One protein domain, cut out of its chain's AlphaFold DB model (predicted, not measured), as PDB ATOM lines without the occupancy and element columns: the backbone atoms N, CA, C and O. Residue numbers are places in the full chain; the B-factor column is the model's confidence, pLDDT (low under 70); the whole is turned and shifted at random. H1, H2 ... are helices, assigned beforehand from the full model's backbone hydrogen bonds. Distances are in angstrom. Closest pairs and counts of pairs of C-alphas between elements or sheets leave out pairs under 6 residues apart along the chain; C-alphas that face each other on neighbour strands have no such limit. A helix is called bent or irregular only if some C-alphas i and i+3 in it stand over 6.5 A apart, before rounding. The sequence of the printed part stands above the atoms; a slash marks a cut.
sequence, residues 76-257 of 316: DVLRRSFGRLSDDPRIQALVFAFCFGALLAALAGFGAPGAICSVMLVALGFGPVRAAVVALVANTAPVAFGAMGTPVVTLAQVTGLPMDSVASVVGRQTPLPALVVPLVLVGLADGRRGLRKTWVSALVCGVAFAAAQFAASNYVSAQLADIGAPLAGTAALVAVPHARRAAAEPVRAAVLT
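AT A GLANCE: This is residues 76 to 257 of the 316 residues of the protein "L-lactate permease" of Streptomyces sp. 94 (UniProt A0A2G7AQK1). What shape do these atoms make? They make an elongated stack of helices with H2 in the middle, H3 and H4 packed on one side of it and H8 and the arm H7b of bent H7 on the other. H5 and H6 lengthen one end, H10 lies at the other, and H1 touches no helix; H2, H5, H7b and H8 form a bundle, helices side by side. What is it made of? The printed part has 182 residues with ten named helices, H1 to H10 in chain order, and no named strand: all helix, compact, radius of gyration of the C-alphas 16.1 A, spans 55 by 30 by 27 A.

HOW THE PARTS SIT: What comes first? H1, residues 76 to 82, is apart from H2, residues 89 to 108. H2 and H3, residues 112 to 124, form a helical hairpin, closest at the C-alphas of Gly 101 and Pro 113, 5.5 A. What follows? H4, residues 128 to 138, touches H2 at a steep tilt of 59 degrees, with residues 93 to 101 of H2 alone, closest C-alphas Ala 97 and Ala 135, 4.9 A. H5, residues 142 to 159, touches H2 with its residues 142 to 149 alone, closest C-alphas Ala 106 and Gly 146, 4.3 A. H6, residues 163 to 173, touches H5, closest C-alphas Ala 156 and Met 163, 5.3 A. How does the longest helix run? H7, residues 175 to 219, was assigned as one helix by its hydrogen bonds but is bent, C-alphas 189 and 192 being 9.6 A apart; arms H7a, 175 to 189, and H7b, 192 to 219, run opposite ways at a shallow tilt of 25 degrees. H7b and H8, residues 222 to 239, form a helical hairpin, closest C-alphas Phe 209 and Ala 229, 4.4 A. H9, residues 241 to 244, only just touches H7b, and H10, residues 249 to 255, only just touches H2, with 3 pairs of C-alphas within 8 A each. Are the helix backbones complete? Every O i to N i+4 pair is within hydrogen-bond range in H1, H3, H4, H6 and H10, but 13 of 16 in H2, 9 of 14 in H5, 9 of 11 in H7a, 22 of 24 in H7b and 10 of 14 in H8; H9 is too short for one.

IN THESE COORDINATES: Where are the anchors? H1 begins at C-alpha 76 (50.635, 37.982, -36.220) and H10 ends at C-alpha 255 (28.720, 42.364, -28.450). Which are long? H7b measures 37.6 A, H8 26.1 A and H2 25.5 A.

THE WHOLE: How far does it reach? The C-alphas farthest apart, Gly 160 and Glu 249, are 56.0 A apart; the printed part has no cut and no long link. Where is confidence low? Residues 76 to 85 and 241 to 255 are under 70.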
ATOM      1  N   ASP A  76      50.835  37.369 -37.536       55.38
ATOM      2  CA  ASP A  76      50.635  37.982 -36.220       55.38
ATOM      3  C   ASP A  76      50.775  39.511 -36.250       55.38
ATOM      4  O   ASP A  76      50.199  40.202 -35.408       55.38
ATOM      5  N   VAL A  77      51.506  40.056 -37.229       56.84
ATOM      6  CA  VAL A  77      51.708  41.502 -37.388       56.84
ATOM      7  C   VAL A  77      50.458  42.157 -37.971       56.84
ATOM      8  O   VAL A  77      49.996  43.151 -37.410       56.84
ATOM      9  N   LEU A  78      49.833  41.566 -39.001       51.84
ATOM     10  CA  LEU A  78      48.557  42.075 -39.528       51.84
ATOM     11  C   LEU A  78      47.484  42.114 -38.433       51.84
ATOM     12  O   LEU A  78      46.811  43.127 -38.253       51.84
ATOM     13  N   ARG A  79      47.371  41.044 -37.636       51.34
ATOM     14  CA  ARG A  79      46.375  40.958 -36.560       51.34
ATOM     15  C   ARG A  79      46.566  42.038 -35.481       51.34
ATOM     16  O   ARG A  79      45.577  42.551 -34.963       51.34
ATOM     17  N   ARG A  80      47.812  42.422 -35.166       57.38
ATOM     18  CA  ARG A  80      48.121  43.502 -34.204       57.38
ATOM     19  C   ARG A  80      47.877  44.900 -34.770       57.38
ATOM     20  O   ARG A  80      47.379  45.751 -34.038       57.38
ATOM     21  N   SER A  81      48.192  45.137 -36.043       59.19
ATOM     22  CA  SER A  81      47.933  46.428 -36.698       59.19
ATOM     23  C   SER A  81      46.437  46.737 -36.765       59.19
ATOM     24  O   SER A  81      46.019  47.869 -36.540       59.19
ATOM     25  N   PHE A  82      45.617  45.710 -36.975       57.91
ATOM     26  CA  PHE A  82      44.167  45.837 -37.051       57.91
ATOM     27  C   PHE A  82      43.469  46.027 -35.693       57.91
ATOM     28  O   PHE A  82      42.468  46.738 -35.613       57.91
ATOM     29  N   GLY A  83      44.018  45.476 -34.605       57.09
ATOM     30  CA  GLY A  83      43.493  45.678 -33.247       57.09
ATOM     31  C   GLY A  83      43.634  47.109 -32.706       57.09
ATOM     32  O   GLY A  83      43.039  47.425 -31.683       57.09
ATOM     33  N   ARG A  84      44.401  47.977 -33.382       61.31
ATOM     34  CA  ARG A  84      44.641  49.373 -32.975       61.31
ATOM     35  C   ARG A  84      43.712  50.397 -33.638       61.31
ATOM     36  O   ARG A  84      43.815  51.577 -33.319       61.31
ATOM     37  N   LEU A  85      42.845  49.988 -34.570       65.50
ATOM     38  CA  LEU A  85      42.076  50.940 -35.383       65.50
ATOM     39  C   LEU A  85      40.898  51.579 -34.624       65.50
ATOM     40  O   LEU A  85      40.618  52.762 -34.802       65.50
ATOM     41  N   SER A  86      40.209  50.809 -33.779       71.25
ATOM     42  CA  SER A  86      39.164  51.315 -32.884       71.25
ATOM     43  C   SER A  86      38.935  50.351 -31.725       71.25
ATOM     44  O   SER A  86      39.030  49.134 -31.883       71.25
ATOM     45  N   ASP A  87      38.597  50.919 -30.575       73.38
ATOM     46  CA  ASP A  87      38.255  50.222 -29.340       73.38
ATOM     47  C   ASP A  87      36.761  49.835 -29.252       73.38
ATOM     48  O   ASP A  87      36.365  49.103 -28.336       73.38
ATOM     49  N   ASP A  88      35.916  50.315 -30.172       79.75
ATOM     50  CA  ASP A  88      34.493  49.964 -30.252       79.75
ATOM     51  C   ASP A  88      34.287  48.715 -31.138       79.75
ATOM     52  O   ASP A  88      34.542  48.772 -32.348       79.75
ATOM     53  N   PRO A  89      33.766  47.594 -30.592       78.81
ATOM     54  CA  PRO A  89      33.474  46.386 -31.366       78.81
ATOM     55  C   PRO A  89      32.559  46.628 -32.572       78.81
ATOM     56  O   PRO A  89      32.688  45.954 -33.591       78.81
ATOM     57  N   ARG A  90      31.638  47.596 -32.502       84.88
ATOM     58  CA  ARG A  90      30.707  47.913 -33.599       84.88
ATOM     59  C   ARG A  90      31.444  48.511 -34.797       84.88
ATOM     60  O   ARG A  90      31.133  48.202 -35.943       84.88
ATOM     61  N   ILE A  91      32.433  49.353 -34.516       83.94
ATOM     62  CA  ILE A  91      33.269  50.004 -35.526       83.94
ATOM     63  C   ILE A  91      34.268  49.004 -36.093       83.94
ATOM     64  O   ILE A  91      34.450  48.951 -37.305       83.94
ATOM     65  N   GLN A  92      34.837  48.141 -35.247       84.88
ATOM     66  CA  GLN A  92      35.624  46.999 -35.708       84.88
ATOM     67  C   GLN A  92      34.813  46.116 -36.662       84.88
ATOM     68  O   GLN A  92      35.306  45.762 -37.728       84.88
ATOM     69  N   ALA A  93      33.552  45.811 -36.335       86.94
ATOM     70  CA  ALA A  93      32.690  45.039 -37.224       86.94
ATOM     71  C   ALA A  93      32.499  45.722 -38.582       86.94
ATOM     72  O   ALA A  93      32.572  45.049 -39.603       86.94
ATOM     73  N   LEU A  94      32.320  47.043 -38.613       88.88
ATOM     74  CA  LEU A  94      32.216  47.788 -39.864       88.88
ATOM     75  C   LEU A  94      33.523  47.728 -40.673       88.88
ATOM     76  O   LEU A  94      33.507  47.420 -41.858       88.88
ATOM     77  N   VAL A  95      34.667  47.930 -40.024       88.06
ATOM     78  CA  VAL A  95      35.979  47.863 -40.680       88.06
ATOM     79  C   VAL A  95      36.246  46.468 -41.254       88.06
ATOM     80  O   VAL A  95      36.639  46.363 -42.412       88.06
ATOM     81  N   PHE A  96      36.021  45.397 -40.487       87.94
ATOM     82  CA  PHE A  96      36.348  44.039 -40.930       87.94
ATOM     83  C   PHE A  96      35.294  43.423 -41.845       87.94
ATOM     84  O   PHE A  96      35.650  42.798 -42.837       87.94
ATOM     85  N   ALA A  97      34.011  43.563 -41.516       89.81
ATOM     86  CA  ALA A  97      32.943  42.921 -42.274       89.81
ATOM     87  C   ALA A  97      32.631  43.672 -43.568       89.81
ATOM     88  O   ALA A  97      32.385  43.035 -44.586       89.81
ATOM     89  N   PHE A  98      32.634  45.008 -43.527       91.56
ATOM     90  CA  PHE A  98      32.231  45.839 -44.658       91.56
ATOM     91  C   PHE A  98      33.431  46.296 -45.478       91.56
ATOM     92  O   PHE A  98      33.591  45.838 -46.602       91.56
ATOM     93  N   CYS A  99      34.318  47.132 -44.927       90.50
ATOM     94  CA  CYS A  99      35.411  47.704 -45.718       90.50
ATOM     95  C   CYS A  99      36.449  46.651 -46.134       90.50
ATOM     96  O   CYS A  99      36.733  46.476 -47.313       90.50
ATOM     97  N   PHE A 100      37.007  45.912 -45.177       88.69
ATOM     98  CA  PHE A 100      37.985  44.867 -45.473       88.69
ATOM     99  C   PHE A 100      37.361  43.717 -46.274       88.69
ATOM    100  O   PHE A 100      37.988  43.197 -47.194       88.69
ATOM    101  N   GLY A 101      36.108  43.363 -45.970       89.00
ATOM    102  CA  GLY A 101      35.340  42.386 -46.738       89.00
ATOM    103  C   GLY A 101      35.170  42.782 -48.204       89.00
ATOM    104  O   GLY A 101      35.469  41.972 -49.076       89.00
ATOM    105  N   ALA A 102      34.772  44.028 -48.478       89.88
ATOM    106  CA  ALA A 102      34.663  44.567 -49.834       89.88
ATOM    107  C   ALA A 102      36.022  44.601 -50.553       89.88
ATOM    108  O   ALA A 102      36.126  44.141 -51.684       89.88
ATOM    109  N   LEU A 103      37.095  45.020 -49.870       89.50
ATOM    110  CA  LEU A 103      38.446  45.008 -50.444       89.50
ATOM    111  C   LEU A 103      38.876  43.587 -50.847       89.50
ATOM    112  O   LEU A 103      39.412  43.369 -51.931       89.50
ATOM    113  N   LEU A 104      38.619  42.596 -49.988       86.88
ATOM    114  CA  LEU A 104      38.878  41.196 -50.316       86.88
ATOM    115  C   LEU A 104      37.960  40.685 -51.431       86.88
ATOM    116  O   LEU A 104      38.392  39.844 -52.216       86.88
ATOM    117  N   ALA A 105      36.718  41.159 -51.525       86.44
ATOM    118  CA  ALA A 105      35.803  40.797 -52.605       86.44
ATOM    119  C   ALA A 105      36.279  41.320 -53.961       86.44
ATOM    120  O   ALA A 105      36.220  40.574 -54.943       86.44
ATOM    121  N   ALA A 106      36.837  42.527 -53.998       85.50
ATOM    122  CA  ALA A 106      37.453  43.093 -55.188       85.50
ATOM    123  C   ALA A 106      38.632  42.240 -55.693       85.50
ATOM    124  O   ALA A 106      38.753  42.018 -56.896       85.50
ATOM    125  N   LEU A 107      39.465  41.728 -54.776       81.69
ATOM    126  CA  LEU A 107      40.702  40.999 -55.094       81.69
ATOM    127  C   LEU A 107      40.510  39.490 -55.308       81.69
ATOM    128  O   LEU A 107      41.059  38.921 -56.246       81.69
ATOM    129  N   ALA A 108      39.782  38.825 -54.410       78.31
ATOM    130  CA  ALA A 108      39.658  37.366 -54.376       78.31
ATOM    131  C   ALA A 108      38.364  36.859 -55.028       78.31
ATOM    132  O   ALA A 108      38.345  35.765 -55.590       78.31
ATOM    133  N   GLY A 109      37.279  37.636 -54.947       73.81
ATOM    134  CA  GLY A 109      35.968  37.240 -55.457       73.81
ATOM    135  C   GLY A 109      35.372  35.982 -54.804       73.81
ATOM    136  O   GLY A 109      35.827  35.488 -53.772       73.81
ATOM    137  N   PHE A 110      34.303  35.468 -55.419       74.19
ATOM    138  CA  PHE A 110      33.781  34.105 -55.216       74.19
ATOM    139  C   PHE A 110      33.476  33.670 -53.767       74.19
ATOM    140  O   PHE A 110      33.736  32.534 -53.375       74.19
ATOM    141  N   GLY A 111      32.890  34.549 -52.946       71.62
ATOM    142  CA  GLY A 111      32.356  34.194 -51.617       71.62
ATOM    143  C   GLY A 111      33.400  33.885 -50.528       71.62
ATOM    144  O   GLY A 111      33.048  33.843 -49.347       71.62
ATOM    145  N   ALA A 112      34.683  33.756 -50.881       79.94
ATOM    146  CA  ALA A 112      35.796  33.619 -49.940       79.94
ATOM    147  C   ALA A 112      35.898  34.765 -48.901       79.94
ATOM    148  O   ALA A 112      36.139  34.468 -47.725       79.94
ATOM    149  N   PRO A 113      35.657  36.049 -49.250       82.38
ATOM    150  CA  PRO A 113      35.722  37.156 -48.294       82.38
ATOM    151  C   PRO A 113      34.772  36.997 -47.107       82.38
ATOM    152  O   PRO A 113      35.171  37.235 -45.967       82.38
ATOM    153  N   GLY A 114      33.537  36.542 -47.349       85.75
ATOM    154  CA  GLY A 114      32.535  36.356 -46.297       85.75
ATOM    155  C   GLY A 114      32.982  35.333 -45.251       85.75
ATOM    156  O   GLY A 114      32.843  35.565 -44.048       85.75
ATOM    157  N   ALA A 115      33.610  34.240 -45.698       85.62
ATOM    158  CA  ALA A 115      34.179  33.236 -44.805       85.62
ATOM    159  C   ALA A 115      35.324  33.819 -43.960       85.62
ATOM    160  O   ALA A 115      35.296  33.709 -42.733       85.62
ATOM    161  N   ILE A 116      36.286  34.506 -44.586       86.06
ATOM    162  CA  ILE A 116      37.444  35.096 -43.892       86.06
ATOM    163  C   ILE A 116      36.995  36.142 -42.861       86.06
ATOM    164  O   ILE A 116      37.424  36.099 -41.705       86.06
ATOM    165  N   CYS A 117      36.086  37.043 -43.242       88.50
ATOM    166  CA  CYS A 117      35.576  38.084 -42.352       88.50
ATOM    167  C   CYS A 117      34.806  37.488 -41.170       88.50
ATOM    168  O   CYS A 117      34.992  37.930 -40.037       88.50
ATOM    169  N   SER A 118      34.003  36.442 -41.395       89.31
ATOM    170  CA  SER A 118      33.286  35.761 -40.311       89.31
ATOM    171  C   SER A 118      34.243  35.163 -39.272       89.31
ATOM    172  O   SER A 118      34.060  35.382 -38.074       89.31
ATOM    173  N   VAL A 119      35.320  34.496 -39.707       85.62
ATOM    174  CA  VAL A 119      36.336  33.917 -38.812       85.62
ATOM    175  C   VAL A 119      37.067  35.012 -38.036       85.62
ATOM    176  O   VAL A 119      37.312  34.862 -36.838       85.62
ATOM    177  N   MET A 120      37.374  36.136 -38.684       84.69
ATOM    178  CA  MET A 120      38.047  37.256 -38.029       84.69
ATOM    179  C   MET A 120      37.164  37.929 -36.969       84.69
ATOM    180  O   MET A 120      37.642  38.214 -35.874       84.69
ATOM    181  N   LEU A 121      35.865  38.101 -37.234       86.56
ATOM    182  CA  LEU A 121      34.905  38.599 -36.241       86.56
ATOM    183  C   LEU A 121      34.766  37.644 -35.048       86.56
ATOM    184  O   LEU A 121      34.736  38.093 -33.900       86.56
ATOM    185  N   VAL A 122      34.740  36.328 -35.287       86.00
ATOM    186  CA  VAL A 122      34.766  35.329 -34.203       86.00
ATOM    187  C   VAL A 122      36.041  35.461 -33.373       86.00
ATOM    188  O   VAL A 122      35.978  35.443 -32.144       86.00
ATOM    189  N   ALA A 123      37.191  35.668 -34.017       79.06
ATOM    190  CA  ALA A 123      38.468  35.859 -33.332       79.06
ATOM    191  C   ALA A 123      38.541  37.153 -32.500       79.06
ATOM    192  O   ALA A 123      39.360  37.227 -31.582       79.06
ATOM    193  N   LEU A 124      37.702  38.152 -32.798       76.50
ATOM    194  CA  LEU A 124      37.537  39.376 -32.002       76.50
ATOM    195  C   LEU A 124      36.591  39.188 -30.810       76.50
ATOM    196  O   LEU A 124      36.553  40.039 -29.929       76.50
ATOM    197  N   GLY A 125      35.858  38.073 -30.758       78.38
ATOM    198  CA  GLY A 125      34.960  37.719 -29.661       78.38
ATOM    199  C   GLY A 125      33.474  37.799 -30.004       78.38
ATOM    200  O   GLY A 125      32.654  37.589 -29.113       78.38
ATOM    201  N   PHE A 126      33.087  38.060 -31.257       83.44
ATOM    202  CA  PHE A 126      31.682  37.983 -31.666       83.44
ATOM    203  C   PHE A 126      31.169  36.541 -31.573       83.44
ATOM    204  O   PHE A 126      31.885  35.585 -31.873       83.44
ATOM    205  N   GLY A 127      29.897  36.367 -31.202       86.25
ATOM    206  CA  GLY A 127      29.247  35.059 -31.288       86.25
ATOM    207  C   GLY A 127      29.265  34.527 -32.734       86.25
ATOM    208  O   GLY A 127      29.015  35.304 -33.656       86.25
ATOM    209  N   PRO A 128      29.510  33.222 -32.964       87.19
ATOM    210  CA  PRO A 128      29.755  32.663 -34.300       87.19
ATOM    211  C   PRO A 128      28.609  32.890 -35.287       87.19
ATOM    212  O   PRO A 128      28.846  33.248 -36.437       87.19
ATOM    213  N   VAL A 129      27.361  32.770 -34.826       90.31
ATOM    214  CA  VAL A 129      26.181  33.042 -35.661       90.31
ATOM    215  C   VAL A 129      26.088  34.528 -36.008       90.31
ATOM    216  O   VAL A 129      25.874  34.878 -37.164       90.31
ATOM    217  N   ARG A 130      26.308  35.419 -35.030       87.69
ATOM    218  CA  ARG A 130      26.274  36.872 -35.254       87.69
ATOM    219  C   ARG A 130      27.379  37.298 -36.223       87.69
ATOM    220  O   ARG A 130      27.107  38.064 -37.136       87.69
ATOM    221  N   ALA A 131      28.589  36.769 -36.063       89.38
ATOM    222  CA  ALA A 131      29.713  37.015 -36.958       89.38
ATOM    223  C   ALA A 131      29.419  36.575 -38.400       89.38
ATOM    224  O   ALA A 131      29.653  37.342 -39.329       89.38
ATOM    225  N   ALA A 132      28.860  35.373 -38.586       90.94
ATOM    226  CA  ALA A 132      28.475  34.876 -39.904       90.94
ATOM    227  C   ALA A 132      27.392  35.750 -40.557       90.94
ATOM    228  O   ALA A 132      27.532  36.119 -41.718       90.94
ATOM    229  N   VAL A 133      26.353  36.135 -39.808       91.75
ATOM    230  CA  VAL A 133      25.274  37.001 -40.314       91.75
ATOM    231  C   VAL A 133      25.800  38.387 -40.683       91.75
ATOM    232  O   VAL A 133      25.517  38.870 -41.774       91.75
ATOM    233  N   VAL A 134      26.595  39.018 -39.813       91.38
ATOM    234  CA  VAL A 134      27.185  40.343 -40.068       91.38
ATOM    235  C   VAL A 134      28.088  40.303 -41.303       91.38
ATOM    236  O   VAL A 134      27.956  41.163 -42.168       91.38
ATOM    237  N   ALA A 135      28.952  39.293 -41.433       91.12
ATOM    238  CA  ALA A 135      29.817  39.140 -42.603       91.12
ATOM    239  C   ALA A 135      29.021  38.893 -43.898       91.12
ATOM    240  O   ALA A 135      29.343  39.468 -44.936       91.12
ATOM    241  N   LEU A 136      27.966  38.074 -43.841       89.94
ATOM    242  CA  LEU A 136      27.142  37.766 -45.008       89.94
ATOM    243  C   LEU A 136      26.343  38.986 -45.478       89.94
ATOM    244  O   LEU A 136      26.332  39.289 -46.666       89.94
ATOM    245  N   VAL A 137      25.721  39.714 -44.545       91.31
ATOM    246  CA  VAL A 137      24.971  40.940 -44.852       91.31
ATOM    247  C   VAL A 137      25.903  42.017 -45.399       91.31
ATOM    248  O   VAL A 137      25.567  42.660 -46.393       91.31
ATOM    249  N   ALA A 138      27.089  42.183 -44.810       90.81
ATOM    250  CA  ALA A 138      28.061  43.181 -45.251       90.81
ATOM    251  C   ALA A 138      28.515  42.960 -46.699       90.81
ATOM    252  O   ALA A 138      28.671  43.919 -47.450       90.81
ATOM    253  N   ASN A 139      28.642  41.698 -47.111       87.62
ATOM    254  CA  ASN A 139      29.037  41.332 -48.465       87.62
ATOM    255  C   ASN A 139      27.936  41.576 -49.519       87.62
ATOM    256  O   ASN A 139      28.159  41.313 -50.688       87.62
ATOM    257  N   THR A 140      26.747  42.071 -49.165       83.00
ATOM    258  CA  THR A 140      25.647  42.233 -50.139       83.00
ATOM    259  C   THR A 140      25.844  43.434 -51.069       83.00
ATOM    260  O   THR A 140      25.490  43.364 -52.241       83.00
ATOM    261  N   ALA A 141      26.405  44.538 -50.567       77.00
ATOM    262  CA  ALA A 141      26.568  45.773 -51.339       77.00
ATOM    263  C   ALA A 141      27.734  45.773 -52.356       77.00
ATOM    264  O   ALA A 141      27.514  46.212 -53.481       77.00
ATOM    265  N   PRO A 142      28.955  45.301 -52.030       76.12
ATOM    266  CA  PRO A 142      30.101  45.432 -52.944       76.12
ATOM    267  C   PRO A 142      30.078  44.449 -54.131       76.12
ATOM    268  O   PRO A 142      30.682  44.697 -55.171       76.12
ATOM    269  N   VAL A 143      29.334  43.341 -54.028       81.94
ATOM    270  CA  VAL A 143      29.462  42.170 -54.921       81.94
ATOM    271  C   VAL A 143      29.303  42.462 -56.415       81.94
ATOM    272  O   VAL A 143      29.893  41.740 -57.219       81.94
ATOM    273  N   ALA A 144      28.571  43.507 -56.808       83.19
ATOM    274  CA  ALA A 144      28.405  43.869 -58.216       83.19
ATOM    275  C   ALA A 144      29.745  44.140 -58.931       83.19
ATOM    276  O   ALA A 144      29.888  43.809 -60.106       83.19
ATOM    277  N   PHE A 145      30.737  44.676 -58.214       85.69
ATOM    278  CA  PHE A 145      32.063  45.005 -58.747       85.69
ATOM    279  C   PHE A 145      33.164  44.040 -58.268       85.69
ATOM    280  O   PHE A 145      34.349  44.270 -58.521       85.69
ATOM    281  N   GLY A 146      32.786  42.936 -57.618       85.31
ATOM    282  CA  GLY A 146      33.726  41.939 -57.108       85.31
ATOM    283  C   GLY A 146      34.554  41.263 -58.208       85.31
ATOM    284  O   GLY A 146      34.170  41.245 -59.379       85.31
ATOM    285  N   ALA A 147      35.694  40.681 -57.817       83.69
ATOM    286  CA  ALA A 147      36.677  40.090 -58.733       83.69
ATOM    287  C   ALA A 147      37.036  41.047 -59.886       83.69
ATOM    288  O   ALA A 147      36.904  40.695 -61.059       83.69
ATOM    289  N   MET A 148      37.412  42.282 -59.543       84.50
ATOM    290  CA  MET A 148      37.712  43.357 -60.496       84.50
ATOM    291  C   MET A 148      36.626  43.538 -61.573       84.50
ATOM    292  O   MET A 148      36.916  43.564 -62.766       84.50
ATOM    293  N   GLY A 149      35.359  43.635 -61.165       84.69
ATOM    294  CA  GLY A 149      34.247  43.923 -62.073       84.69
ATOM    295  C   GLY A 149      33.812  42.764 -62.973       84.69
ATOM    296  O   GLY A 149      33.051  42.996 -63.911       84.69
ATOM    297  N   THR A 150      34.232  41.523 -62.698       85.69
ATOM    298  CA  THR A 150      33.854  40.343 -63.503       85.69
ATOM    299  C   THR A 150      32.338  40.242 -63.770       85.69
ATOM    300  O   THR A 150      31.975  39.969 -64.918       85.69
ATOM    301  N   PRO A 151      31.424  40.498 -62.806       86.75
ATOM    302  CA  PRO A 151      29.984  40.471 -63.080       86.75
ATOM    303  C   PRO A 151      29.534  41.525 -64.099       86.75
ATOM    304  O   PRO A 151      28.721  41.220 -64.967       86.75
ATOM    305  N   VAL A 152      30.089  42.740 -64.030       88.38
ATOM    306  CA  VAL A 152      29.797  43.834 -64.972       88.38
ATOM    307  C   VAL A 152      30.321  43.497 -66.366       88.38
ATOM    308  O   VAL A 152      29.591  43.644 -67.343       88.38
ATOM    309  N   VAL A 153      31.552  42.982 -66.456       88.56
ATOM    310  CA  VAL A 153      32.163  42.550 -67.725       88.56
ATOM    311  C   VAL A 153      31.346  41.425 -68.361       88.56
ATOM    312  O   VAL A 153      30.987  41.509 -69.532       88.56
ATOM    313  N   THR A 154      30.986  40.406 -67.577       87.75
ATOM    314  CA  THR A 154      30.182  39.272 -68.060       87.75
ATOM    315  C   THR A 154      28.803  39.741 -68.527       87.75
ATOM    316  O   THR A 154      28.326  39.310 -69.574       87.75
ATOM    317  N   LEU A 155      28.162  40.654 -67.790       88.44
ATOM    318  CA  LEU A 155      26.864  41.207 -68.172       88.44
ATOM    319  C   LEU A 155      26.946  41.998 -69.485       88.44
ATOM    320  O   LEU A 155      26.092  41.813 -70.351       88.44
ATOM    321  N   ALA A 156      27.977  42.828 -69.660       89.62
ATOM    322  CA  ALA A 156      28.213  43.558 -70.904       89.62
ATOM    323  C   ALA A 156      28.417  42.602 -72.095       89.62
ATOM    324  O   ALA A 156      27.792  42.774 -73.137       89.62
ATOM    325  N   GLN A 157      29.202  41.533 -71.914       88.62
ATOM    326  CA  GLN A 157      29.446  40.523 -72.951       88.62
ATOM    327  C   GLN A 157      28.183  39.753 -73.357       88.62
ATOM    328  O   GLN A 157      27.957  39.537 -74.543       88.62
ATOM    329  N   VAL A 158      27.348  39.348 -72.395       88.12
ATOM    330  CA  VAL A 158      26.127  38.568 -72.679       88.12
ATOM    331  C   VAL A 158      25.024  39.436 -73.292       88.12
ATOM    332  O   VAL A 158      24.223  38.943 -74.080       88.12
ATOM    333  N   THR A 159      24.969  40.723 -72.940       88.81
ATOM    334  CA  THR A 159      23.954  41.658 -73.458       88.81
ATOM    335  C   THR A 159      24.373  42.361 -74.748       88.81
ATOM    336  O   THR A 159      23.520  42.929 -75.424       88.81
ATOM    337  N   GLY A 160      25.665  42.347 -75.089       88.50
ATOM    338  CA  GLY A 160      26.216  43.107 -76.213       88.50
ATOM    339  C   GLY A 160      26.229  44.623 -75.985       88.50
ATOM    340  O   GLY A 160      26.384  45.382 -76.939       88.50
ATOM    341  N   LEU A 161      26.042  45.081 -74.742       91.62
ATOM    342  CA  LEU A 161      26.046  46.499 -74.391       91.62
ATOM    343  C   LEU A 161      27.471  47.001 -74.098       91.62
ATOM    344  O   LEU A 161      28.300  46.242 -73.589       91.62
ATOM    345  N   PRO A 162      27.763  48.291 -74.351       89.69
ATOM    346  CA  PRO A 162      29.049  48.881 -73.998       89.69
ATOM    347  C   PRO A 162      29.280  48.828 -72.482       89.69
ATOM    348  O   PRO A 162      28.408  49.189 -71.684       89.69
ATOM    349  N   MET A 163      30.483  48.394 -72.090       85.81
ATOM    350  CA  MET A 163      30.859  48.175 -70.689       85.81
ATOM    351  C   MET A 163      30.651  49.429 -69.832       85.81
ATOM    352  O   MET A 163      30.139  49.319 -68.720       85.81
ATOM    353  N   ASP A 164      30.978  50.612 -70.351       85.62
ATOM    354  CA  ASP A 164      30.883  51.875 -69.608       85.62
ATOM    355  C   ASP A 164      29.431  52.256 -69.285       85.62
ATOM    356  O   ASP A 164      29.122  52.758 -68.199       85.62
ATOM    357  N   SER A 165      28.495  51.956 -70.189       86.62
ATOM    358  CA  SER A 165      27.068  52.184 -69.941       86.62
ATOM    359  C   SER A 165      26.525  51.220 -68.888       86.62
ATOM    360  O   SER A 165      25.792  51.634 -67.993       86.62
ATOM    361  N   VAL A 166      26.922  49.945 -68.936       87.56
ATOM    362  CA  VAL A 166      26.522  48.962 -67.917       87.56
ATOM    363  C   VAL A 166      27.123  49.328 -66.556       87.56
ATOM    364  O   VAL A 166      26.411  49.370 -65.551       87.56
ATOM    365  N   ALA A 167      28.415  49.658 -66.520       85.75
ATOM    366  CA  ALA A 167      29.136  50.033 -65.309       85.75
ATOM    367  C   ALA A 167      28.559  51.287 -64.644       85.75
ATOM    368  O   ALA A 167      28.390  51.301 -63.427       85.75
ATOM    369  N   SER A 168      28.207  52.315 -65.420       84.81
ATOM    370  CA  SER A 168      27.637  53.561 -64.891       84.81
ATOM    371  C   SER A 168      26.215  53.385 -64.351       84.81
ATOM    372  O   SER A 168      25.881  53.953 -63.310       84.81
ATOM    373  N   VAL A 169      25.375  52.558 -64.987       88.69
ATOM    374  CA  VAL A 169      24.032  52.236 -64.473       88.69
ATOM    375  C   VAL A 169      24.128  51.448 -63.166       88.69
ATOM    376  O   VAL A 169      23.523  51.836 -62.163       88.69
ATOM    377  N   VAL A 170      24.944  50.392 -63.137       86.38
ATOM    378  CA  VAL A 170      25.195  49.606 -61.917       86.38
ATOM    379  C   VAL A 170      25.816  50.493 -60.832       86.38
ATOM    380  O   VAL A 170      25.425  50.428 -59.666       86.38
ATOM    381  N   GLY A 171      26.717  51.391 -61.222       84.06
ATOM    382  CA  GLY A 171      27.381  52.378 -60.380       84.06
ATOM    383  C   GLY A 171      26.480  53.477 -59.823       84.06
ATOM    384  O   GLY A 171      26.865  54.156 -58.882       84.06
ATOM    385  N   ARG A 172      25.263  53.645 -60.347       86.00
ATOM    386  CA  ARG A 172      24.229  54.534 -59.784       86.00
ATOM    387  C   ARG A 172      23.317  53.807 -58.802       86.00
ATOM    388  O   ARG A 172      22.860  54.402 -57.832       86.00
ATOM    389  N   GLN A 173      23.063  52.523 -59.041       87.62
ATOM    390  CA  GLN A 173      22.154  51.714 -58.229       87.62
ATOM    391  C   GLN A 173      22.836  51.123 -56.994       87.62
ATOM    392  O   GLN A 173      22.256  51.140 -55.915       87.62
ATOM    393  N   THR A 174      24.067  50.631 -57.141       85.31
ATOM    394  CA  THR A 174      24.827  49.920 -56.094       85.31
ATOM    395  C   THR A 174      25.232  50.796 -54.897       85.31
ATOM    396  O   THR A 174      25.187  50.308 -53.764       85.31
ATOM    397  N   PRO A 175      25.554  52.095 -55.064       83.75
ATOM    398  CA  PRO A 175      25.881  52.954 -53.925       83.75
ATOM    399  C   PRO A 175      24.717  53.181 -52.950       83.75
ATOM    400  O   PRO A 175      24.951  53.417 -51.766       83.75
ATOM    401  N   LEU A 176      23.463  53.081 -53.409       85.44
ATOM    402  CA  LEU A 176      22.279  53.260 -52.559       85.44
ATOM    403  C   LEU A 176      22.195  52.204 -51.436       85.44
ATOM    404  O   LEU A 176      22.139  52.591 -50.267       85.44
ATOM    405  N   PRO A 177      22.238  50.883 -51.713       84.75
ATOM    406  CA  PRO A 177      22.337  49.883 -50.659       84.75
ATOM    407  C   PRO A 177      23.670  49.973 -49.907       84.75
ATOM    408  O   PRO A 177      23.676  49.758 -48.697       84.75
ATOM    409  N   ALA A 178      24.779  50.350 -50.557       84.88
ATOM    410  CA  ALA A 178      26.067  50.518 -49.876       84.88
ATOM    411  C   ALA A 178      26.049  51.614 -48.793       84.88
ATOM    412  O   ALA A 178      26.739  51.485 -47.785       84.88
ATOM    413  N   LEU A 179      25.219  52.648 -48.953       87.50
ATOM    414  CA  LEU A 179      24.986  53.676 -47.937       87.50
ATOM    415  C   LEU A 179      24.212  53.131 -46.724       87.50
ATOM    416  O   LEU A 179      24.496  53.487 -45.579       87.50
ATOM    417  N   VAL A 180      23.228  52.261 -46.968       88.12
ATOM    418  CA  VAL A 180      22.321  51.727 -45.937       88.12
ATOM    419  C   VAL A 180      22.951  50.564 -45.164       88.12
ATOM    420  O   VAL A 180      22.725  50.421 -43.961       88.12
ATOM    421  N   VAL A 181      23.767  49.736 -45.819       90.31
ATOM    422  CA  VAL A 181      24.344  48.521 -45.220       90.31
ATOM    423  C   VAL A 181      25.155  48.800 -43.943       90.31
ATOM    424  O   VAL A 181      24.894  48.124 -42.948       90.31
ATOM    425  N   PRO A 182      26.047  49.805 -43.867       88.62
ATOM    426  CA  PRO A 182      26.744  50.167 -42.630       88.62
ATOM    427  C   PRO A 182      25.820  50.401 -41.429       88.62
ATOM    428  O   PRO A 182      26.118  49.955 -40.318       88.62
ATOM    429  N   LEU A 183      24.672  51.054 -41.641       88.94
ATOM    430  CA  LEU A 183      23.673  51.290 -40.593       88.94
ATOM    431  C   LEU A 183      23.027  49.976 -40.140       88.94
ATOM    432  O   LEU A 183      22.877  49.737 -38.938       88.94
ATOM    433  N   VAL A 184      22.700  49.095 -41.089       89.62
ATOM    434  CA  VAL A 184      22.157  47.758 -40.805       89.62
ATOM    435  C   VAL A 184      23.165  46.913 -40.022       89.62
ATOM    436  O   VAL A 184      22.787  46.259 -39.051       89.62
ATOM    437  N   LEU A 185      24.453  46.966 -40.370       87.56
ATOM    438  CA  LEU A 185      25.511  46.215 -39.685       87.56
ATOM    439  C   LEU A 185      25.678  46.642 -38.229       87.56
ATOM    440  O   LEU A 185      25.779  45.790 -37.346       87.56
ATOM    441  N   VAL A 186      25.637  47.947 -37.953       86.38
ATOM    442  CA  VAL A 186      25.658  48.459 -36.575       86.38
ATOM    443  C   VAL A 186      24.414  48.005 -35.798       86.38
ATOM    444  O   VAL A 186      24.517  47.649 -34.620       86.38
ATOM    445  N   GLY A 187      23.251  47.963 -36.453       85.25
ATOM    446  CA  GLY A 187      22.020  47.412 -35.882       85.25
ATOM    447  C   GLY A 187      22.106  45.910 -35.582       85.25
ATOM    448  O   GLY A 187      21.640  45.469 -34.537       85.25
ATOM    449  N   LEU A 188      22.746  45.120 -36.444       85.56
ATOM    450  CA  LEU A 188      22.956  43.682 -36.229       85.56
ATOM    451  C   LEU A 188      23.995  43.393 -35.139       85.56
ATOM    452  O   LEU A 188      23.883  42.397 -34.421       85.56
ATOM    453  N   ALA A 189      24.998  44.262 -35.000       81.44
ATOM    454  CA  ALA A 189      26.039  44.117 -33.993       81.44
ATOM    455  C   ALA A 189      25.508  44.356 -32.569       81.44
ATOM    456  O   ALA A 189      25.816  43.565 -31.679       81.44
ATOM    457  N   ASP A 190      24.716  45.418 -32.354       79.94
ATOM    458  CA  ASP A 190      24.301  45.839 -31.002       79.94
ATOM    459  C   ASP A 190      22.878  46.442 -30.900       79.94
ATOM    460  O   ASP A 190      22.546  47.237 -30.010       79.94
ATOM    461  N   GLY A 191      22.004  46.099 -31.845       83.06
ATOM    462  CA  GLY A 191      20.592  46.479 -31.844       83.06
ATOM    463  C   GLY A 191      20.340  47.989 -31.934       83.06
ATOM    464  O   GLY A 191      21.131  48.774 -32.462       83.06
ATOM    465  N   ARG A 192      19.212  48.428 -31.358       76.06
ATOM    466  CA  ARG A 192      18.791  49.846 -31.328       76.06
ATOM    467  C   ARG A 192      19.788  50.771 -30.611       76.06
ATOM    468  O   ARG A 192      19.869  51.955 -30.935       76.06
ATOM    469  N   ARG A 193      20.550  50.248 -29.641       73.75
ATOM    470  CA  ARG A 193      21.604  51.000 -28.928       73.75
ATOM    471  C   ARG A 193      22.854  51.188 -29.788       73.75
ATOM    472  O   ARG A 193      23.509  52.226 -29.668       73.75
ATOM    473  N   GLY A 194      23.158  50.202 -30.633       70.00
ATOM    474  CA  GLY A 194      24.101  50.298 -31.745       70.00
ATOM    475  C   GLY A 194      23.813  51.525 -32.592       70.00
ATOM    476  O   GLY A 194      24.601  52.471 -32.637       70.00
ATOM    477  N   LEU A 195      22.618  51.523 -33.180       78.31
ATOM    478  CA  LEU A 195      22.196  52.530 -34.143       78.31
ATOM    479  C   LEU A 195      22.222  53.943 -33.542       78.31
ATOM    480  O   LEU A 195      22.878  54.823 -34.080       78.31
ATOM    481  N   ARG A 196      21.630  54.163 -32.361       77.81
ATOM    482  CA  ARG A 196      21.575  55.512 -31.759       77.81
ATOM    483  C   ARG A 196      22.936  56.138 -31.444       77.81
ATOM    484  O   ARG A 196      23.030  57.359 -31.453       77.81
ATOM    485  N   LYS A 197      23.967  55.347 -31.128       80.00
ATOM    486  CA  LYS A 197      25.278  55.889 -30.715       80.00
ATOM    487  C   LYS A 197      26.308  55.932 -31.844       80.00
ATOM    488  O   LYS A 197      27.179  56.789 -31.807       80.00
ATOM    489  N   THR A 198      26.212  55.031 -32.821       82.69
ATOM    490  CA  THR A 198      27.247  54.859 -33.857       82.69
ATOM    491  C   THR A 198      26.730  55.194 -35.267       82.69
ATOM    492  O   THR A 198      27.461  55.025 -36.240       82.69
ATOM    493  N   TRP A 199      25.496  55.709 -35.411       85.38
ATOM    494  CA  TRP A 199      24.924  56.050 -36.725       85.38
ATOM    495  C   TRP A 199      25.765  57.059 -37.511       85.38
ATOM    496  O   TRP A 199      25.902  56.882 -38.712       85.38
ATOM    497  N   VAL A 200      26.368  58.063 -36.862       86.75
ATOM    498  CA  VAL A 200      27.205  59.061 -37.556       86.75
ATOM    499  C   VAL A 200      28.414  58.390 -38.201       86.75
ATOM    500  O   VAL A 200      28.667  58.585 -39.383       86.75
ATOM    501  N   SER A 201      29.135  57.547 -37.460       86.69
ATOM    502  CA  SER A 201      30.297  56.827 -37.995       86.69
ATOM    503  C   SER A 201      29.906  55.855 -39.110       86.69
ATOM    504  O   SER A 201      30.618  55.751 -40.106       86.69
ATOM    505  N   ALA A 202      28.764  55.174 -38.970       88.56
ATOM    506  CA  ALA A 202      28.241  54.281 -40.001       88.56
ATOM    507  C   ALA A 202      27.834  55.040 -41.272       88.56
ATOM    508  O   ALA A 202      28.176  54.615 -42.371       88.56
ATOM    509  N   LEU A 203      27.152  56.176 -41.121       90.75
ATOM    510  CA  LEU A 203      26.722  57.023 -42.228       90.75
ATOM    511  C   LEU A 203      27.930  57.617 -42.956       90.75
ATOM    512  O   LEU A 203      27.995  57.529 -44.172       90.75
ATOM    513  N   VAL A 204      28.917  58.150 -42.232       90.94
ATOM    514  CA  VAL A 204      30.141  58.698 -42.839       90.94
ATOM    515  C   VAL A 204      30.894  57.624 -43.627       90.94
ATOM    516  O   VAL A 204      31.301  57.875 -44.759       90.94
ATOM    517  N   CYS A 205      31.017  56.409 -43.079       90.56
ATOM    518  CA  CYS A 205      31.581  55.275 -43.809       90.56
ATOM    519  C   CYS A 205      30.795  54.967 -45.088       90.56
ATOM    520  O   CYS A 205      31.393  54.801 -46.147       90.56
ATOM    521  N   GLY A 206      29.467  54.860 -44.981       90.44
ATOM    522  CA  GLY A 206      28.592  54.523 -46.100       90.44
ATOM    523  C   GLY A 206      28.601  55.584 -47.192       90.44
ATOM    524  O   GLY A 206      28.706  55.237 -48.359       90.44
ATOM    525  N   VAL A 207      28.570  56.868 -46.825       92.75
ATOM    526  CA  VAL A 207      28.652  57.994 -47.767       92.75
ATOM    527  C   VAL A 207      29.996  58.000 -48.478       92.75
ATOM    528  O   VAL A 207      30.026  58.097 -49.699       92.75
ATOM    529  N   ALA A 208      31.105  57.861 -47.746       93.25
ATOM    530  CA  ALA A 208      32.433  57.835 -48.352       93.25
ATOM    531  C   ALA A 208      32.606  56.637 -49.297       93.25
ATOM    532  O   ALA A 208      33.122  56.796 -50.401       93.25
ATOM    533  N   PHE A 209      32.121  55.460 -48.891       92.44
ATOM    534  CA  PHE A 209      32.117  54.263 -49.727       92.44
ATOM    535  C   PHE A 209      31.273  54.473 -50.991       92.44
ATOM    536  O   PHE A 209      31.762  54.277 -52.098       92.44
ATOM    537  N   ALA A 210      30.026  54.924 -50.833       91.25
ATOM    538  CA  ALA A 210      29.082  55.152 -51.922       91.25
ATOM    539  C   ALA A 210      29.586  56.210 -52.915       91.25
ATOM    540  O   ALA A 210      29.520  55.998 -54.124       91.25
ATOM    541  N   ALA A 211      30.130  57.325 -52.422       91.25
ATOM    542  CA  ALA A 211      30.669  58.397 -53.253       91.25
ATOM    543  C   ALA A 211      31.900  57.940 -54.044       91.25
ATOM    544  O   ALA A 211      31.982  58.184 -55.246       91.25
ATOM    545  N   ALA A 212      32.833  57.235 -53.396       91.00
ATOM    546  CA  ALA A 212      34.010  56.692 -54.067       91.00
ATOM    547  C   ALA A 212      33.632  55.621 -55.100       91.00
ATOM    548  O   ALA A 212      34.165  55.631 -56.208       91.00
ATOM    549  N   GLN A 213      32.675  54.746 -54.774       89.75
ATOM    550  CA  GLN A 213      32.169  53.732 -55.698       89.75
ATOM    551  C   GLN A 213      31.510  54.381 -56.920       89.75
ATOM    552  O   GLN A 213      31.850  54.038 -58.050       89.75
ATOM    553  N   PHE A 214      30.634  55.365 -56.698       89.44
ATOM    554  CA  PHE A 214      29.971  56.128 -57.755       89.44
ATOM    555  C   PHE A 214      30.981  56.840 -58.659       89.44
ATOM    556  O   PHE A 214      30.900  56.734 -59.885       89.44
ATOM    557  N   ALA A 215      31.949  57.545 -58.068       88.94
ATOM    558  CA  ALA A 215      32.952  58.289 -58.816       88.94
ATOM    559  C   ALA A 215      33.820  57.351 -59.664       88.94
ATOM    560  O   ALA A 215      33.994  57.573 -60.861       88.94
ATOM    561  N   ALA A 216      34.301  56.258 -59.073       86.69
ATOM    562  CA  ALA A 216      35.118  55.286 -59.779       86.69
ATOM    563  C   ALA A 216      34.355  54.603 -60.923       86.69
ATOM    564  O   ALA A 216      34.908  54.458 -62.009       86.69
ATOM    565  N   SER A 217      33.081  54.243 -60.721       84.69
ATOM    566  CA  SER A 217      32.269  53.592 -61.757       84.69
ATOM    567  C   SER A 217      31.854  54.510 -62.911       84.69
ATOM    568  O   SER A 217      31.644  54.012 -64.011       84.69
ATOM    569  N   ASN A 218      31.703  55.823 -62.677       84.00
ATOM    570  CA  ASN A 218      31.276  56.769 -63.717       84.00
ATOM    571  C   ASN A 218      32.450  57.443 -64.442       84.00
ATOM    572  O   ASN A 218      32.292  57.802 -65.603       84.00
ATOM    573  N   TYR A 219      33.592  57.645 -63.772       82.62
ATOM    574  CA  TYR A 219      34.678  58.484 -64.299       82.62
ATOM    575  C   TYR A 219      36.030  57.780 -64.443       82.62
ATOM    576  O   TYR A 219      36.922  58.349 -65.064       82.62
ATOM    577  N   VAL A 220      36.220  56.591 -63.857       83.31
ATOM    578  CA  VAL A 220      37.540  55.938 -63.826       83.31
ATOM    579  C   VAL A 220      37.504  54.560 -64.479       83.31
ATOM    580  O   VAL A 220      37.992  54.392 -65.588       83.31
ATOM    581  N   SER A 221      36.980  53.554 -63.779       82.94
ATOM    582  CA  SER A 221      36.824  52.185 -64.271       82.94
ATOM    583  C   SER A 221      36.030  51.358 -63.261       82.94
ATOM    584  O   SER A 221      36.220  51.476 -62.046       82.94
ATOM    585  N   ALA A 222      35.197  50.443 -63.765       79.88
ATOM    586  CA  ALA A 222      34.442  49.488 -62.954       79.88
ATOM    587  C   ALA A 222      35.343  48.626 -62.048       79.88
ATOM    588  O   ALA A 222      34.943  48.243 -60.952       79.88
ATOM    589  N   GLN A 223      36.572  48.345 -62.485       83.75
ATOM    590  CA  GLN A 223      37.506  47.465 -61.774       83.75
ATOM    591  C   GLN A 223      38.069  48.120 -60.505       83.75
ATOM    592  O   GLN A 223      38.357  47.439 -59.523       83.75
ATOM    593  N   LEU A 224      38.207  49.448 -60.520       84.75
ATOM    594  CA  LEU A 224      38.749  50.229 -59.407       84.75
ATOM    595  C   LEU A 224      37.686  50.586 -58.369       84.75
ATOM    596  O   LEU A 224      38.037  50.896 -57.229       84.75
ATOM    597  N   ALA A 225      36.403  50.523 -58.735       85.62
ATOM    598  CA  ALA A 225      35.305  50.951 -57.877       85.62
ATOM    599  C   ALA A 225      35.295  50.230 -56.528       85.62
ATOM    600  O   ALA A 225      35.219  50.881 -55.487       85.62
ATOM    601  N   ASP A 226      35.475  48.911 -56.534       85.25
ATOM    602  CA  ASP A 226      35.419  48.097 -55.316       85.25
ATOM    603  C   ASP A 226      36.755  48.025 -54.557       85.25
ATOM    604  O   ASP A 226      36.809  47.515 -53.443       85.25
ATOM    605  N   ILE A 227      37.840  48.578 -55.116       87.94
ATOM    606  CA  ILE A 227      39.121  48.758 -54.411       87.94
ATOM    607  C   ILE A 227      39.143  50.129 -53.726       87.94
ATOM    608  O   ILE A 227      39.473  50.242 -52.545       87.94
ATOM    609  N   GLY A 228      38.759  51.183 -54.451       88.69
ATOM    610  CA  GLY A 228      38.757  52.555 -53.950       88.69
ATOM    611  C   GLY A 228      37.692  52.805 -52.883       88.69
ATOM    612  O   GLY A 228      37.975  53.455 -51.877       88.69
ATOM    613  N   ALA A 229      36.488  52.250 -53.052       90.81
ATOM    614  CA  ALA A 229      35.382  52.436 -52.117       90.81
ATOM    615  C   ALA A 229      35.678  51.972 -50.674       90.81
ATOM    616  O   ALA A 229      35.497  52.774 -49.750       90.81
ATOM    617  N   PRO A 230      36.181  50.747 -50.417       90.50
ATOM    618  CA  PRO A 230      36.518  50.326 -49.058       90.50
ATOM    619  C   PRO A 230      37.693  51.089 -48.449       90.50
ATOM    620  O   PRO A 230      37.715  51.298 -47.233       90.50
ATOM    621  N   LEU A 231      38.655  51.533 -49.264       90.75
ATOM    622  CA  LEU A 231      39.758  52.375 -48.797       90.75
ATOM    623  C   LEU A 231      39.249  53.755 -48.370       90.75
ATOM    624  O   LEU A 231      39.568  54.203 -47.269       90.75
ATOM    625  N   ALA A 232      38.390  54.381 -49.178       91.75
ATOM    626  CA  ALA A 232      37.743  55.648 -48.849       91.75
ATOM    627  C   ALA A 232      36.854  55.531 -47.599       91.75
ATOM    628  O   ALA A 232      36.946  56.361 -46.696       91.75
ATOM    629  N   GLY A 233      36.050  54.467 -47.496       88.94
ATOM    630  CA  GLY A 233      35.217  54.191 -46.322       88.94
ATOM    631  C   GLY A 233      36.041  54.010 -45.045       88.94
ATOM    632  O   GLY A 233      35.729  54.601 -44.011       88.94
ATOM    633  N   THR A 234      37.142  53.254 -45.118       87.69
ATOM    634  CA  THR A 234      38.068  53.071 -43.987       87.69
ATOM    635  C   THR A 234      38.755  54.382 -43.606       87.69
ATOM    636  O   THR A 234      38.822  54.709 -42.422       87.69
ATOM    637  N   ALA A 235      39.231  55.161 -44.581       87.88
ATOM    638  CA  ALA A 235      39.860  56.456 -44.335       87.88
ATOM    639  C   ALA A 235      38.890  57.437 -43.659       87.88
ATOM    640  O   ALA A 235      39.246  58.066 -42.662       87.88
ATOM    641  N   ALA A 236      37.643  57.503 -44.132       89.06
ATOM    642  CA  ALA A 236      36.600  58.332 -43.538       89.06
ATOM    643  C   ALA A 236      36.283  57.911 -42.093       89.06
ATOM    644  O   ALA A 236      36.189  58.755 -41.205       89.06
ATOM    645  N   LEU A 237      36.203  56.605 -41.822       84.75
ATOM    646  CA  LEU A 237      36.055  56.070 -40.465       84.75
ATOM    647  C   LEU A 237      37.200  56.477 -39.537       84.75
ATOM    648  O   LEU A 237      36.960  56.881 -38.403       84.75
ATOM    649  N   VAL A 238      38.439  56.381 -40.018       82.19
ATOM    650  CA  VAL A 238      39.639  56.730 -39.248       82.19
ATOM    651  C   VAL A 238      39.733  58.239 -38.998       82.19
ATOM    652  O   VAL A 238      40.256  58.644 -37.952       82.19
ATOM    653  N   ALA A 239      39.225  59.058 -39.922       82.56
ATOM    654  CA  ALA A 239      39.185  60.512 -39.810       82.56
ATOM    655  C   ALA A 239      38.148  61.010 -38.788       82.56
ATOM    656  O   ALA A 239      38.358  62.056 -38.180       82.56
ATOM    657  N   VAL A 240      37.059  60.268 -38.544       81.69
ATOM    658  CA  VAL A 240      36.030  60.653 -37.564       81.69
ATOM    659  C   VAL A 240      36.543  60.431 -36.129       81.69
ATOM    660  O   VAL A 240      36.672  59.286 -35.691       81.69
ATOM    661  N   PRO A 241      36.745  61.484 -35.309       64.88
ATOM    662  CA  PRO A 241      37.318  61.339 -33.963       64.88
ATOM    663  C   PRO A 241      36.430  60.526 -33.012       64.88
ATOM    664  O   PRO A 241      36.913  59.794 -32.150       64.88
ATOM    665  N   HIS A 242      35.109  60.609 -33.199       62.78
ATOM    666  CA  HIS A 242      34.132  59.833 -32.434       62.78
ATOM    667  C   HIS A 242      34.245  58.325 -32.684       62.78
ATOM    668  O   HIS A 242      33.897  57.547 -31.800       62.78
ATOM    669  N   ALA A 243      34.784  57.910 -33.835       60.97
ATOM    670  CA  ALA A 243      34.964  56.504 -34.169       60.97
ATOM    671  C   ALA A 243      36.113  55.838 -33.389       60.97
ATOM    672  O   ALA A 243      36.237  54.614 -33.375       60.97
ATOM    673  N   ARG A 244      36.952  56.637 -32.718       59.81
ATOM    674  CA  ARG A 244      38.071  56.163 -31.893       59.81
ATOM    675  C   ARG A 244      37.736  56.090 -30.405       59.81
ATOM    676  O   ARG A 244      38.572  55.658 -29.619       59.81
ATOM    677  N   ARG A 245      36.539  56.522 -29.991       61.47
ATOM    678  CA  ARG A 245      36.144  56.461 -28.578       61.47
ATOM    679  C   ARG A 245      35.862  55.018 -28.181       61.47
ATOM    680  O   ARG A 245      35.120  54.315 -28.862       61.47
ATOM    681  N   ALA A 246      36.428  54.599 -27.053       60.47
ATOM    682  CA  ALA A 246      36.160  53.283 -26.502       60.47
ATOM    683  C   ALA A 246      34.668  53.132 -26.177       60.47
ATOM    684  O   ALA A 246      34.062  53.982 -25.517       60.47
ATOM    685  N   ALA A 247      34.069  52.035 -26.641       64.00
ATOM    686  CA  ALA A 247      32.720  51.676 -26.240       64.00
ATOM    687  C   ALA A 247      32.687  51.362 -24.738       64.00
ATOM    688  O   ALA A 247      33.595  50.720 -24.208       64.00
ATOM    689  N   ALA A 248      31.612  51.776 -24.066       65.38
ATOM    690  CA  ALA A 248      31.404  51.472 -22.653       65.38
ATOM    691  C   ALA A 248      31.447  49.950 -22.397       65.38
ATOM    692  O   ALA A 248      30.908  49.177 -23.190       65.38
ATOM    693  N   GLU A 249      32.016  49.529 -21.263       62.06
ATOM    694  CA  GLU A 249      32.104  48.131 -20.795       62.06
ATOM    695  C   GLU A 249      30.852  47.262 -21.081       62.06
ATOM    696  O   GLU A 249      31.001  46.171 -21.639       62.06
ATOM    697  N   PRO A 250      29.606  47.719 -20.802       58.97
ATOM    698  CA  PRO A 250      28.406  46.920 -21.073       58.97
ATOM    699  C   PRO A 250      28.153  46.660 -22.566       58.97
ATOM    700  O   PRO A 250      27.561  45.644 -22.917       58.97
ATOM    701  N   VAL A 251      28.604  47.549 -23.456       61.09
ATOM    702  CA  VAL A 251      28.509  47.370 -24.914       61.09
ATOM    703  C   VAL A 251      29.506  46.315 -25.378       61.09
ATOM    704  O   VAL A 251      29.153  45.418 -26.139       61.09
ATOM    705  N   ARG A 252      30.740  46.365 -24.865       63.44
ATOM    706  CA  ARG A 252      31.757  45.346 -25.152       63.44
ATOM    707  C   ARG A 252      31.298  43.962 -24.697       63.44
ATOM    708  O   ARG A 252      31.369  43.022 -25.481       63.44
ATOM    709  N   ALA A 253      30.739  43.852 -23.492       61.00
ATOM    710  CA  ALA A 253      30.221  42.590 -22.963       61.00
ATOM    711  C   ALA A 253      29.014  42.037 -23.753       61.00
ATOM    712  O   ALA A 253      28.899  40.824 -23.923       61.00
ATOM    713  N   ALA A 254      28.126  42.900 -24.262       66.88
ATOM    714  CA  ALA A 254      26.945  42.486 -25.032       66.88
ATOM    715  C   ALA A 254      27.265  42.065 -26.480       66.88
ATOM    716  O   ALA A 254      26.586  41.208 -27.063       66.88
ATOM    717  N   VAL A 255      28.296  42.667 -27.078       67.12
ATOM    718  CA  VAL A 255      28.720  42.364 -28.450       67.12
ATOM    719  C   VAL A 255      29.663  41.156 -28.484       67.12
ATOM    720  O   VAL A 255      29.490  40.273 -29.330       67.12
ATOM    721  N   LEU A 256      30.606  41.078 -27.537       75.25
ATOM    722  CA  LEU A 256      31.659  40.061 -27.480       75.25
ATOM    723  C   LEU A 256      31.242  38.809 -26.688       75.25
ATOM    724  O   LEU A 256      31.857  38.428 -25.693       75.25
ATOM    725  N   THR A 257      30.175  38.151 -27.135       72.00
ATOM    726  CA  THR A 257      29.596  36.972 -26.462       72.00
ATOM    727  C   THR A 257      30.298  35.648 -26.784       72.00
ATOM    728  O   THR A 257      30.021  34.632 -26.151       72.00
TER     729      THR A 257